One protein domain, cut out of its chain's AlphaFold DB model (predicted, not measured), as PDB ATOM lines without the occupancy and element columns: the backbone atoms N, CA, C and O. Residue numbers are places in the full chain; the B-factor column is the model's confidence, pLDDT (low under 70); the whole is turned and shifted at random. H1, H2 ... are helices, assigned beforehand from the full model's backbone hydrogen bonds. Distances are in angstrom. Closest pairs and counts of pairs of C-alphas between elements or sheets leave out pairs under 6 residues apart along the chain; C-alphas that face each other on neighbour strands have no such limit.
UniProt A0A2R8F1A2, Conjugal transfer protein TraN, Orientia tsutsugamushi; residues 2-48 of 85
ATOM      1  N   LEU A   2     -48.009  -4.823  19.709       68.88
ATOM      2  CA  LEU A   2     -48.535  -6.207  19.645       68.88
ATOM      3  C   LEU A   2     -49.155  -6.624  18.294       68.88
ATOM      4  O   LEU A   2     -49.168  -7.802  17.952       68.88
ATOM      5  N   LEU A   3     -49.674  -5.664  17.523       74.00
ATOM      6  CA  LEU A   3     -50.410  -5.932  16.281       74.00
ATOM      7  C   LEU A   3     -49.503  -6.431  15.144       74.00
ATOM      8  O   LEU A   3     -49.870  -7.356  14.427       74.00
ATOM      9  N   SER A   4     -48.297  -5.871  15.024       83.94
ATOM     10  CA  SER A   4     -47.324  -6.258  13.997       83.94
ATOM     11  C   SER A   4     -46.758  -7.660  14.227       83.94
ATOM     12  O   SER A   4     -46.584  -8.411  13.273       83.94
ATOM     13  N   VAL A   5     -46.518  -8.036  15.488       90.50
ATOM     14  CA  VAL A   5     -46.019  -9.373  15.845       90.50
ATOM     15  C   VAL A   5     -47.074 -10.441  15.560       90.50
ATOM     16  O   VAL A   5     -46.758 -11.458  14.946       90.50
ATOM     17  N   LYS A   6     -48.337 -10.204  15.950       92.31
ATOM     18  CA  LYS A   6     -49.426 -11.154  15.680       92.31
ATOM     19  C   LYS A   6     -49.689 -11.302  14.177       92.31
ATOM     20  O   LYS A   6     -49.803 -12.426  13.705       92.31
ATOM     21  N   LEU A   7     -49.686 -10.198  13.422       93.62
ATOM     22  CA  LEU A   7     -49.779 -10.238  11.959       93.62
ATOM     23  C   LEU A   7     -48.661 -11.090  11.343       93.62
ATOM     24  O   LEU A   7     -48.940 -11.964  10.527       93.62
ATOM     25  N   ALA A   8     -47.408 -10.858  11.740       93.50
ATOM     26  CA  ALA A   8     -46.271 -11.606  11.213       93.50
ATOM     27  C   ALA A   8     -46.379 -13.109  11.517       93.50
ATOM     28  O   ALA A   8     -46.097 -13.925  10.640       93.50
ATOM     29  N   ARG A   9     -46.823 -13.474  12.729       94.75
ATOM     30  CA  ARG A   9     -47.052 -14.869  13.126       94.75
ATOM     31  C   ARG A   9     -48.125 -15.533  12.260       94.75
ATOM     32  O   ARG A   9     -47.828 -16.535  11.619       94.75
ATOM     33  N   ILE A  10     -49.325 -14.947  12.193       95.62
ATOM     34  CA  ILE A  10     -50.452 -15.503  11.423       95.62
ATOM     35  C   ILE A  10     -50.076 -15.634   9.947       95.62
ATOM     36  O   ILE A  10     -50.289 -16.678   9.336       95.62
ATOM     37  N   PHE A  11     -49.444 -14.601   9.381       95.75
ATOM     38  CA  PHE A  11     -48.992 -14.640   7.995       95.75
ATOM     39  C   PHE A  11     -48.022 -15.801   7.734       95.75
ATOM     40  O   PHE A  11     -48.178 -16.519   6.750       95.75
ATOM     41  N   GLN A  12     -47.033 -16.004   8.610       95.94
ATOM     42  CA  GLN A  12     -46.066 -17.094   8.468       95.94
ATOM     43  C   GLN A  12     -46.723 -18.473   8.598       95.94
ATOM     44  O   GLN A  12     -46.398 -19.359   7.813       95.94
ATOM     45  N   GLU A  13     -47.636 -18.658   9.551       96.56
ATOM     46  CA  GLU A  13     -48.362 -19.918   9.752       96.56
ATOM     47  C   GLU A  13     -49.218 -20.274   8.528       96.56
ATOM     48  O   GLU A  13     -49.079 -21.360   7.959       96.56
ATOM     49  N   GLU A  14     -50.040 -19.335   8.065       97.75
ATOM     50  CA  GLU A  14     -50.963 -19.558   6.952       97.75
ATOM     51  C   GLU A  14     -50.227 -19.714   5.614       97.75
ATOM     52  O   GLU A  14     -50.544 -20.609   4.824       97.75
ATOM     53  N   ALA A  15     -49.191 -18.910   5.358       97.69
ATOM     54  CA  ALA A  15     -48.400 -19.034   4.138       97.69
ATOM     55  C   ALA A  15     -47.626 -20.361   4.089       97.69
ATOM     56  O   ALA A  15     -47.614 -21.038   3.058       97.69
ATOM     57  N   ARG A  16     -47.011 -20.782   5.202       97.94
ATOM     58  CA  ARG A  16     -46.302 -22.070   5.280       97.94
ATOM     59  C   ARG A  16     -47.236 -23.258   5.106       97.94
ATOM     60  O   ARG A  16     -46.881 -24.197   4.396       97.94
ATOM     61  N   LYS A  17     -48.445 -23.183   5.664       97.62
ATOM     62  CA  LYS A  17     -49.504 -24.178   5.463       97.62
ATOM     63  C   LYS A  17     -49.877 -24.323   3.984       97.62
ATOM     64  O   LYS A  17     -49.941 -25.447   3.492       97.62
ATOM     65  N   GLN A  18     -50.054 -23.217   3.254       98.06
ATOM     66  CA  GLN A  18     -50.325 -23.260   1.808       98.06
ATOM     67  C   GLN A  18     -49.153 -23.853   1.010       98.06
ATOM     68  O   GLN A  18     -49.355 -24.655   0.098       98.06
ATOM     69  N   LEU A  19     -47.923 -23.481   1.369       97.94
ATOM     70  CA  LEU A  19     -46.702 -23.910   0.684       97.94
ATOM     71  C   LEU A  19     -46.201 -25.299   1.113       97.94
ATOM     72  O   LEU A  19     -45.227 -25.785   0.540       97.94
ATOM     73  N   LYS A  20     -46.857 -25.935   2.094       97.62
ATOM     74  CA  LYS A  20     -46.448 -27.212   2.706       97.62
ATOM     75  C   LYS A  20     -45.015 -27.173   3.258       97.62
ATOM     76  O   LYS A  20     -44.249 -28.119   3.089       97.62
ATOM     77  N   ILE A  21     -44.649 -26.062   3.896       97.31
ATOM     78  CA  ILE A  21     -43.349 -25.870   4.548       97.31
ATOM     79  C   ILE A  21     -43.526 -26.087   6.049       97.31
ATOM     80  O   ILE A  21     -44.292 -25.371   6.683       97.31
ATOM     81  N   ASP A  22     -42.783 -27.028   6.618       96.12
ATOM     82  CA  ASP A  22     -42.818 -27.296   8.055       96.12
ATOM     83  C   ASP A  22     -41.915 -26.328   8.850       96.12
ATOM     84  O   ASP A  22     -40.920 -25.798   8.327       96.12
ATOM     85  N   PHE A  23     -42.265 -26.094  10.117       97.06
ATOM     86  CA  PHE A  23     -41.476 -25.291  11.055       97.06
ATOM     87  C   PHE A  23     -40.280 -26.049  11.650       97.06
ATOM     88  O   PHE A  23     -39.489 -25.440  12.363       97.06
ATOM     89  N   GLY A  24     -40.093 -27.322  11.314       96.25
ATOM     90  CA  GLY A  24     -39.071 -28.183  11.892       96.25
ATOM     91  C   GLY A  24     -39.480 -28.707  13.267       96.25
ATOM     92  O   GLY A  24     -40.576 -28.450  13.763       96.25
ATOM     93  N   THR A  25     -38.576 -29.451  13.898       97.25
ATOM     94  CA  THR A  25     -38.776 -29.901  15.280       97.25
ATOM     95  C   THR A  25     -38.297 -28.828  16.261       97.25
ATOM     96  O   THR A  25     -37.542 -27.934  15.867       97.25
ATOM     97  N   PRO A  26     -38.683 -28.901  17.546       95.75
ATOM     98  CA  PRO A  26     -38.162 -27.991  18.566       95.75
ATOM     99  C   PRO A  26     -36.625 -27.965  18.648       95.75
ATOM    100  O   PRO A  26     -36.045 -26.912  18.900       95.75
ATOM    101  N   GLU A  27     -35.962 -29.099  18.403       97.81
ATOM    102  CA  GLU A  27     -34.500 -29.237  18.425       97.81
ATOM    103  C   GLU A  27     -33.842 -28.693  17.148       97.81
ATOM    104  O   GLU A  27     -32.717 -28.195  17.192       97.81
ATOM    105  N   CYS A  28     -34.548 -28.771  16.014       96.75
ATOM    106  CA  CYS A  28     -34.077 -28.367  14.690       96.75
ATOM    107  C   CYS A  28     -35.114 -27.472  13.981       96.75
ATOM    108  O   CYS A  28     -35.730 -27.900  12.995       96.75
ATOM    109  N   PRO A  29     -35.328 -26.231  14.456       96.94
ATOM    110  CA  PRO A  29     -36.369 -25.369  13.922       96.94
ATOM    111  C   PRO A  29     -35.975 -24.747  12.577       96.94
ATOM    112  O   PRO A  29     -34.837 -24.339  12.329       96.94
ATOM    113  N   ASN A  30     -36.965 -24.588  11.710       96.44
ATOM    114  CA  ASN A  30     -36.876 -23.893  10.437       96.44
ATOM    115  C   ASN A  30     -37.277 -22.416  10.602       96.44
ATOM    116  O   ASN A  30     -38.397 -22.005  10.294       96.44
ATOM    117  N   CYS A  31     -36.340 -21.586  11.065       93.44
ATOM    118  CA  CYS A  31     -36.595 -20.169  11.361       93.44
ATOM    119  C   CYS A  31     -36.492 -19.224  10.151       93.44
ATOM    120  O   CYS A  31     -36.688 -18.018  10.308       93.44
ATOM    121  N   ARG A  32     -36.170 -19.715   8.944       95.25
ATOM    122  CA  ARG A  32     -36.039 -18.824   7.779       95.25
ATOM    123  C   ARG A  32     -37.381 -18.208   7.381       95.25
ATOM    124  O   ARG A  32     -38.440 -18.801   7.580       95.25
ATOM    125  N   GLY A  33     -37.316 -17.033   6.760       94.38
ATOM    126  CA  GLY A  33     -38.458 -16.437   6.076       94.38
ATOM    127  C   GLY A  33     -38.785 -17.132   4.749       94.38
ATOM    128  O   GLY A  33     -38.078 -18.044   4.298       94.38
ATOM    129  N   LEU A  34     -39.852 -16.656   4.105       96.69
ATOM    130  CA  LEU A  34     -40.197 -17.039   2.740       96.69
ATOM    131  C   LEU A  34     -39.269 -16.329   1.753       96.69
ATOM    132  O   LEU A  34     -39.006 -15.133   1.866       96.69
ATOM    133  N   THR A  35     -38.796 -17.066   0.759       97.69
ATOM    134  CA  THR A  35     -38.134 -16.486  -0.409       97.69
ATOM    135  C   THR A  35     -39.147 -15.722  -1.264       97.69
ATOM    136  O   THR A  35     -40.349 -15.974  -1.202       97.69
ATOM    137  N   VAL A  36     -38.674 -14.835  -2.142       97.75
ATOM    138  CA  VAL A  36     -39.550 -14.097  -3.074       97.75
ATOM    139  C   VAL A  36     -40.404 -15.048  -3.926       97.75
ATOM    140  O   VAL A  36     -41.598 -14.823  -4.097       97.75
ATOM    141  N   LYS A  37     -39.816 -16.150  -4.410       98.12
ATOM    142  CA  LYS A  37     -40.524 -17.152  -5.224       98.12
ATOM    143  C   LYS A  37     -41.600 -17.903  -4.440       98.12
ATOM    144  O   LYS A  37     -42.610 -18.292  -5.015       98.12
ATOM    145  N   GLU A  38     -41.370 -18.158  -3.155       98.12
ATOM    146  CA  GLU A  38     -42.365 -18.765  -2.267       98.12
ATOM    147  C   GLU A  38     -43.495 -17.780  -1.970       98.12
ATOM    148  O   GLU A  38     -44.658 -18.138  -2.104       98.12
ATOM    149  N   LEU A  39     -43.157 -16.524  -1.664       97.25
ATOM    150  CA  LEU A  39     -44.127 -15.465  -1.395       97.25
ATOM    151  C   LEU A  39     -45.090 -15.246  -2.570       97.25
ATOM    152  O   LEU A  39     -46.289 -15.110  -2.366       97.25
ATOM    153  N   GLN A  40     -44.582 -15.277  -3.803       97.81
ATOM    154  CA  GLN A  40     -45.393 -15.145  -5.022       97.81
ATOM    155  C   GLN A  40     -46.403 -16.282  -5.230       97.81
ATOM    156  O   GLN A  40     -47.344 -16.122  -6.000       97.81
ATOM    157  N   LYS A  41     -46.204 -17.435  -4.583       97.94
ATOM    158  CA  LYS A  41     -47.112 -18.586  -4.664       97.94
ATOM    159  C   LYS A  41     -48.190 -18.572  -3.582       97.94
ATOM    160  O   LYS A  41     -49.077 -19.420  -3.621       97.94
ATOM    161  N   VAL A  42     -48.096 -17.662  -2.613       97.88
ATOM    162  CA  VAL A  42     -49.092 -17.534  -1.550       97.88
ATOM    163  C   VAL A  42     -50.361 -16.922  -2.133       97.88
ATOM    164  O   VAL A  42     -50.335 -15.851  -2.737       97.88
ATOM    165  N   ASP A  43     -51.484 -17.596  -1.922       97.69
ATOM    166  CA  ASP A  43     -52.805 -17.065  -2.221       97.69
ATOM    167  C   ASP A  43     -53.279 -16.219  -1.034       97.69
ATOM    168  O   ASP A  43     -53.804 -16.729  -0.036       97.69
ATOM    169  N   PHE A  44     -53.072 -14.904  -1.140       95.12
ATOM    170  CA  PHE A  44     -53.441 -13.937  -0.103       95.12
ATOM    171  C   PHE A  44     -54.948 -13.893   0.177       95.12
ATOM    172  O   PHE A  44     -55.343 -13.482   1.264       95.12
ATOM    173  N   THR A  45     -55.791 -14.349  -0.758       96.56
ATOM    174  CA  THR A  45     -57.252 -14.392  -0.560       96.56
ATOM    175  C   THR A  45     -57.687 -15.500   0.399       96.56
ATOM    176  O   THR A  45     -58.811 -15.479   0.894       96.56
ATOM    177  N   LYS A  46     -56.797 -16.458   0.684       96.56
ATOM    178  CA  LYS A  46     -57.056 -17.620   1.544       96.56
ATOM    179  C   LYS A  46     -56.334 -17.564   2.883       96.56
ATOM    180  O   LYS A  46     -56.291 -18.570   3.584       96.56
ATOM    181  N   ILE A  47     -55.726 -16.432   3.227       95.69
ATOM    182  CA  ILE A  47     -55.097 -16.270   4.536       95.69
ATOM    183  C   ILE A  47     -56.188 -15.971   5.564       95.69
ATOM    184  O   ILE A  47     -56.862 -14.946   5.462       95.69
ATOM    185  N   ASN A  48     -56.350 -16.846   6.559       94.56
ATOM    186  CA  ASN A  48     -57.250 -16.566   7.672       94.56
ATOM    187  C   ASN A  48     -56.608 -15.538   8.625       94.56
ATOM    188  O   ASN A  48     -55.540 -15.779   9.179       94.56
TER     189      ASN A  48
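This is residues 2 to 48 of the 85 residues of the protein "Conjugal transfer protein TraN" of Orientia tsutsugamushi (UniProt A0A2R8F1A2). One long helix, H1, stands like the stem of a T, with a wide loop, residues 20 to 35, reaching out to one side near its last residues and the closing tail, residues 40 to 48, reaching out to the other. The short helix H2 sits between loop and tail, near the last residue of H1, while residues 2 to 9 of H1 and the loop's tip, residues 24 to 29, stick out. The printed part has 47 residues with two named helices, H1 then H2, and no named strand. Its class is all helix, though only 22 of the 47 residues are in named elements. It is only just compact, close to loose, with a radius of gyration of the C-alphas of 11.1 A and spans of 33 by 28 by 17 A.

H1, residues 2 to 19, is the longest helix. H2, residues 36 to 39, is close to H1 but not clearly touching it, with 2 pairs of C-alphas within 8 A. Their closest C-alphas are those of Leu 19 and Glu 38, 7.3 A apart, while the centres of the two helices are 14.7 A apart. In H1 every pair of O i and N i+4 is within hydrogen-bond range; H2 is too short for such a pair, and its 1 pair of O i and N i+3 is within range.

H1 measures 26.0 A from C-alpha 2 at (-48.535, -6.207, 19.645) to C-alpha 19 at (-46.702, -23.910, 0.684). H2 runs from Val 36 to Leu 39, 5.1 A, and ends with C-alpha 39 at (-44.127, -15.465, -1.395).

The two C-alphas farthest apart are those of Glu 27 and Thr 45, at 33.1 A. The link from H1 to H2, 16 residues, is long. The printed part has no cut. Its mean pLDDT is 95.0, and residue 2 is the one printed residue under 70.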